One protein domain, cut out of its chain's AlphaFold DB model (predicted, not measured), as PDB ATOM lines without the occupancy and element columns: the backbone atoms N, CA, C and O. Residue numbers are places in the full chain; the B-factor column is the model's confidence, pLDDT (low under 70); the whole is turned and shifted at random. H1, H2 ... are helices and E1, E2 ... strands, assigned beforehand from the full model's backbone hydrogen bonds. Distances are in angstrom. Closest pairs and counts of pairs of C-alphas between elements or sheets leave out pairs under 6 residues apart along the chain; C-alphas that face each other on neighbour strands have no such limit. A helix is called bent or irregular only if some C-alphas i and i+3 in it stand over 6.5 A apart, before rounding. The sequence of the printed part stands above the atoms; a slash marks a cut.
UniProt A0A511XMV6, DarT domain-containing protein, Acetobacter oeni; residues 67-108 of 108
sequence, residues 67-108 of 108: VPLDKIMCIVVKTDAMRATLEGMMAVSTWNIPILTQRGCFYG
ATOM      1  N   VAL A  67      13.076  20.509  -2.440       78.44
ATOM      2  CA  VAL A  67      14.032  21.625  -2.361       78.44
ATOM      3  C   VAL A  67      15.350  21.197  -3.013       78.44
ATOM      4  O   VAL A  67      15.908  20.175  -2.605       78.44
ATOM      5  N   PRO A  68      15.874  21.949  -3.995       81.94
ATOM      6  CA  PRO A  68      17.177  21.670  -4.585       81.94
ATOM      7  C   PRO A  68      18.288  21.888  -3.544       81.94
ATOM      8  O   PRO A  68      18.558  23.012  -3.118       81.94
ATOM      9  N   LEU A  69      18.916  20.796  -3.097       84.44
ATOM     10  CA  LEU A  69      19.915  20.826  -2.020       84.44
ATOM     11  C   LEU A  69      21.205  21.559  -2.415       84.44
ATOM     12  O   LEU A  69      21.900  22.063  -1.540       84.44
ATOM     13  N   ASP A  70      21.506  21.678  -3.712       85.44
ATOM     14  CA  ASP A  70      22.637  22.464  -4.226       85.44
ATOM     15  C   ASP A  70      22.482  23.973  -3.974       85.44
ATOM     16  O   ASP A  70      23.448  24.721  -4.104       85.44
ATOM     17  N   LYS A  71      21.279  24.430  -3.601       85.31
ATOM     18  CA  LYS A  71      21.014  25.819  -3.201       85.31
ATOM     19  C   LYS A  71      21.197  26.059  -1.701       85.31
ATOM     20  O   LYS A  71      21.107  27.200  -1.258       85.31
ATOM     21  N   ILE A  72      21.443  25.012  -0.912       88.12
ATOM     22  CA  ILE A  72      21.571  25.113   0.544       88.12
ATOM     23  C   ILE A  72      23.043  25.274   0.917       88.12
ATOM     24  O   ILE A  72      23.843  24.358   0.745       88.12
ATOM     25  N   MET A  73      23.391  26.427   1.492       90.50
ATOM     26  CA  MET A  73      24.761  26.697   1.940       90.50
ATOM     27  C   MET A  73      25.103  26.051   3.292       90.50
ATOM     28  O   MET A  73      26.236  25.635   3.513       90.50
ATOM     29  N   CYS A  74      24.139  25.991   4.215       93.06
ATOM     30  CA  CYS A  74      24.298  25.412   5.545       93.06
ATOM     31  C   CYS A  74      22.933  25.162   6.197       93.06
ATOM     32  O   CYS A  74      21.933  25.780   5.830       93.06
ATOM     33  N   ILE A  75      22.917  24.319   7.224       93.06
ATOM     34  CA  ILE A  75      21.792  24.138   8.139       93.06
ATOM     35  C   ILE A  75      22.169  24.772   9.473       93.06
ATOM     36  O   ILE A  75      23.199  24.453  10.061       93.06
ATOM     37  N   VAL A  76      21.323  25.660   9.978       94.00
ATOM     38  CA  VAL A  76      21.523  26.301  11.280       94.00
ATOM     39  C   VAL A  76      20.572  25.662  12.288       94.00
ATOM     40  O   VAL A  76      19.403  25.443  11.978       94.00
ATOM     41  N   VAL A  77      21.050  25.352  13.495       95.12
ATOM     42  CA  VAL A  77      20.256  24.738  14.572       95.12
ATOM     43  C   VAL A  77      20.427  25.452  15.909       95.12
ATOM     44  O   VAL A  77      21.408  26.157  16.151       95.12
ATOM     45  N   LYS A  78      19.452  25.261  16.805       93.88
ATOM     46  CA  LYS A  78      19.406  25.937  18.109       93.88
ATOM     47  C   LYS A  78      20.387  25.349  19.124       93.88
ATOM     48  O   LYS A  78      20.904  26.084  19.961       93.88
ATOM     49  N   THR A  79      20.623  24.039  19.100       95.00
ATOM     50  CA  THR A  79      21.413  23.350  20.132       95.00
ATOM     51  C   THR A  79      22.424  22.384  19.534       95.00
ATOM     52  O   THR A  79      22.204  21.817  18.463       95.00
ATOM     53  N   ASP A  80      23.503  22.134  20.275       96.31
ATOM     54  CA  ASP A  80      24.530  21.170  19.873       96.31
ATOM     55  C   ASP A  80      23.990  19.735  19.826       96.31
ATOM     56  O   ASP A  80      24.439  18.931  19.019       96.31
ATOM     57  N   ALA A  81      22.962  19.419  20.622       96.38
ATOM     58  CA  ALA A  81      22.276  18.129  20.550       96.38
ATOM     59  C   ALA A  81      21.553  17.931  19.205       96.38
ATOM     60  O   ALA A  81      21.628  16.856  18.607       96.38
ATOM     61  N   MET A  82      20.883  18.976  18.697       96.31
ATOM     62  CA  MET A  82      20.287  18.943  17.358       96.31
ATOM     63  C   MET A  82      21.371  18.823  16.289       96.31
ATOM     64  O   MET A  82      21.227  18.026  15.366       96.31
ATOM     65  N   ARG A  83      22.469  19.572  16.442       96.69
ATOM     66  CA  ARG A  83      23.611  19.509  15.528       96.69
ATOM     67  C   ARG A  83      24.167  18.092  15.439       96.69
ATOM     68  O   ARG A  83      24.212  17.553  14.345       96.69
ATOM     69  N   ALA A  84      24.489  17.469  16.572       96.88
ATOM     70  CA  ALA A  84      25.016  16.106  16.624       96.88
ATOM     71  C   ALA A  84      24.068  15.086  15.971       96.88
ATOM     72  O   ALA A  84      24.504  14.179  15.265       96.88
ATOM     73  N   THR A  85      22.757  15.260  16.165       96.62
ATOM     74  CA  THR A  85      21.739  14.409  15.530       96.62
ATOM     75  C   THR A  85      21.789  14.529  14.007       96.62
ATOM     76  O   THR A  85      21.824  13.519  13.306       96.62
ATOM     77  N   LEU A  86      21.816  15.758  13.484       95.12
ATOM     78  CA  LEU A  86      21.853  15.989  12.043       95.12
ATOM     79  C   LEU A  86      23.212  15.639  11.424       95.12
ATOM     80  O   LEU A  86      23.245  15.164  10.296       95.12
ATOM     81  N   GLU A  87      24.320  15.815  12.146       95.31
ATOM     82  CA  GLU A  87      25.648  15.373  11.702       95.31
ATOM     83  C   GLU A  87      25.679  13.849  11.530       95.31
ATOM     84  O   GLU A  87      26.188  13.358  10.523       95.31
ATOM     85  N   GLY A  88      25.044  13.099  12.439       94.06
ATOM     86  CA  GLY A  88      24.857  11.654  12.286       94.06
ATOM     87  C   GLY A  88      24.046  11.279  11.039       94.06
ATOM     88  O   GLY A  88      24.408  10.339  10.334       94.06
ATOM     89  N   MET A  89      22.988  12.036  10.724       93.12
ATOM     90  CA  MET A  89      22.202  11.843   9.494       93.12
ATOM     91  C   MET A  89      22.999  12.203   8.233       93.12
ATOM     92  O   MET A  89      22.916  11.499   7.230       93.12
ATOM     93  N   MET A  90      23.792  13.275   8.281       93.38
ATOM     94  CA  MET A  90      24.616  13.721   7.158       93.38
ATOM     95  C   MET A  90      25.716  12.703   6.841       93.38
ATOM     96  O   MET A  90      25.946  12.406   5.673       93.38
ATOM     97  N   ALA A  91      26.325  12.099   7.869       92.00
ATOM     98  CA  ALA A  91      27.388  11.103   7.730       92.00
ATOM     99  C   ALA A  91      26.957   9.816   7.002       92.00
ATOM    100  O   ALA A  91      27.794   9.138   6.412       92.00
ATOM    101  N   VAL A  92      25.664   9.475   7.036       92.88
ATOM    102  CA  VAL A  92      25.094   8.329   6.300       92.88
ATOM    103  C   VAL A  92      24.461   8.733   4.966       92.88
ATOM    104  O   VAL A  92      23.907   7.890   4.260       92.88
ATOM    105  N   SER A  93      24.520  10.017   4.622       88.06
ATOM    106  CA  SER A  93      23.983  10.563   3.381       88.06
ATOM    107  C   SER A  93      25.079  10.759   2.332       88.06
ATOM    108  O   SER A  93      26.270  10.709   2.625       88.06
ATOM    109  N   THR A  94      24.682  11.027   1.089       89.94
ATOM    110  CA  THR A  94      25.608  11.443   0.021       89.94
ATOM    111  C   THR A  94      25.877  12.950   0.018       89.94
ATOM    112  O   THR A  94      26.526  13.454  -0.897       89.94
ATOM    113  N   TRP A  95      25.330  13.691   0.982       87.88
ATOM    114  CA  TRP A  95      25.422  15.144   1.048       87.88
ATOM    115  C   TRP A  95      26.445  15.582   2.090       87.88
ATOM    116  O   TRP A  95      26.759  14.862   3.034       87.88
ATOM    117  N   ASN A  96      26.962  16.794   1.907       89.62
ATOM    118  CA  ASN A  96      27.904  17.413   2.829       89.62
ATOM    119  C   ASN A  96      27.508  18.873   3.060       89.62
ATOM    120  O   ASN A  96      28.182  19.795   2.601       89.62
ATOM    121  N   ILE A  97      26.356  19.072   3.702       93.50
ATOM    122  CA  ILE A  97      25.857  20.407   4.043       93.50
ATOM    123  C   ILE A  97      26.361  20.754   5.453       93.50
ATOM    124  O   ILE A  97      26.049  20.017   6.393       93.50
ATOM    125  N   PRO A  98      27.109  21.859   5.635       93.62
ATOM    126  CA  PRO A  98      27.576  22.296   6.949       93.62
ATOM    127  C   PRO A  98      26.425  22.504   7.936       93.62
ATOM    128  O   PRO A  98      25.404  23.091   7.581       93.62
ATOM    129  N   ILE A  99      26.610  22.072   9.186       95.38
ATOM    130  CA  ILE A  99      25.609  22.213  10.252       95.38
ATOM    131  C   ILE A  99      26.186  23.075  11.371       95.38
ATOM    132  O   ILE A  99      27.204  22.734  11.972       95.38
ATOM    133  N   LEU A 100      25.541  24.206  11.646       95.25
ATOM    134  CA  LEU A 100      26.025  25.227  12.571       95.25
ATOM    135  C   LEU A 100      25.074  25.362  13.761       95.25
ATOM    136  O   LEU A 100      23.867  25.508  13.580       95.25
ATOM    137  N   THR A 101      25.605  25.389  14.983       95.00
ATOM    138  CA  THR A 101      24.809  25.775  16.156       95.00
ATOM    139  C   THR A 101      24.830  27.293  16.291       95.00
ATOM    140  O   THR A 101      25.879  27.861  16.581       95.00
ATOM    141  N   GLN A 102      23.683  27.957  16.136       92.25
ATOM    142  CA  GLN A 102      23.563  29.401  16.357       92.25
ATOM    143  C   GLN A 102      22.286  29.744  17.118       92.25
ATOM    144  O   GLN A 102      21.224  29.976  16.545       92.25
ATOM    145  N   ARG A 103      22.397  29.835  18.447       87.38
ATOM    146  CA  ARG A 103      21.265  30.150  19.338       87.38
ATOM    147  C   ARG A 103      20.605  31.488  19.000       87.38
ATOM    148  O   ARG A 103      19.386  31.584  19.059       87.38
ATOM    149  N   GLY A 104      21.398  32.485  18.600       83.94
ATOM    150  CA  GLY A 104      20.918  33.823  18.236       83.94
ATOM    151  C   GLY A 104      20.088  33.886  16.948       83.94
ATOM    152  O   GLY A 104      19.562  34.950  16.631       83.94
ATOM    153  N   CYS A 105      19.966  32.778  16.208       85.25
ATOM    154  CA  CYS A 105      19.112  32.675  15.020       85.25
ATOM    155  C   CYS A 105      17.679  32.227  15.331       85.25
ATOM    156  O   CYS A 105      16.825  32.263  14.451       85.25
ATOM    157  N   PHE A 106      17.399  31.807  16.568       82.94
ATOM    158  CA  PHE A 106      16.096  31.278  16.956       82.94
ATOM    159  C   PHE A 106      15.465  32.144  18.030       82.94
ATOM    160  O   PHE A 106      16.145  32.643  18.926       82.94
ATOM    161  N   TYR A 107      14.141  32.262  17.975       69.56
ATOM    162  CA  TYR A 107      13.385  32.864  19.060       69.56
ATOM    163  C   TYR A 107      13.596  32.054  20.357       69.56
ATOM    164  O   TYR A 107      13.631  30.810  20.364       69.56
ATOM    165  N   GLY A 108      13.838  32.797  21.436       54.97
ATOM    166  CA  GLY A 108      13.891  32.310  22.810       54.97
ATOM    167  C   GLY A 108      12.514  32.362  23.432       54.97
ATOM    168  O   GLY A 108      11.837  33.392  23.213       54.97
TER     169      GLY A 108
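This is residues 67 to 108 of the 108 residues of the protein "DarT domain-containing protein" of Acetobacter oeni (UniProt A0A511XMV6). This is a small, simple piece: two very short strands, E1 and E2, run side by side in the same direction, and one helix, H1, packs over one face of the pair as it runs back between them along the chain. The two ends, residues 67 to 74 and residues 102 to 108, carry on past the strands toward opposite ends of the long axis and hold no named element. The printed part has 42 residues with one named helix and two named strands, in the order E1, H1, E2; the sheet has the order E1, E2 and is parallel. The class is mixed, helices and strands, though under half of the residues are in named elements. The whole is only just compact, close to loose, with a radius of gyration of the C-alphas of 10.9 A, and it is elongated, with spans of 32 by 21 by 13 A.

Begin with the first strand you meet, E1, residues 75 to 77, and set beside it E2, residues 99 to 101. They are parallel neighbours, with 26 degrees between their N-to-C directions. Look at the C-alphas that face each other: 75 and 99 are 4.8 A apart, 76 and 100 are 4.8 A apart, and 77 and 101 are 4.9 A apart. Now check the backbone atoms across the pair: N 77 and O 100 are within hydrogen-bond range at 2.8 A, and so are N 100 and O 75 at 2.8 A. Between the two strands in the chain comes the helix H1, residues 80 to 91. E1, H1 and E2 form a strand-helix-strand unit, two parallel neighbour strands with a helix between them in the chain, and its crossover is right-handed. H1 and E2 have 6 pairs of C-alphas within 8 A, and the closest C-alphas are those of Asp 80 and Thr 101, 5.9 A apart. E1 and H1 have 1 pair within 8 A, the C-alphas of Val 77 and Arg 83, 6.3 A apart. From centre to centre H1 is 9.0 A from E2 and 10.0 A from E1. In H1, every O i to N i+4 pair is within hydrogen-bond range.

Start at C-alpha 67, at (14.032, 21.625, -2.361), and read on to residue 74 with no named element on the way. Find C-alpha 75 at (21.792, 24.138, 8.139), where E1 begins; it ends at residue 77, and its first and last C-alphas are 6.6 A apart. After residues 78 and 79, a tight link, find C-alpha 80 at (24.530, 21.170, 19.873), the first of H1. From there the helix runs 16.0 A to C-alpha 91 at (27.388, 11.103, 7.730), and it is not bent. Residues 92 to 98 make a short link to E2, which runs from Ile 99 to Thr 101, 6.9 A from first to last C-alpha. E2 ends at C-alpha 101, at (24.809, 25.775, 16.156), and residues 102 to 108 follow.

The two C-alphas farthest apart are those of Thr 94 and Gly 108, at 33.0 A, while the first and last printed C-alphas, of Val 67 and Gly 108, are 27.3 A apart. The printed part has no cut, and Gly 108 is the chain's last residue. Neither link between named elements is long. Look down the B-factor column: the mean pLDDT of the printed part is 90.0, and the model's confidence is under 70 at residues 107 to 108.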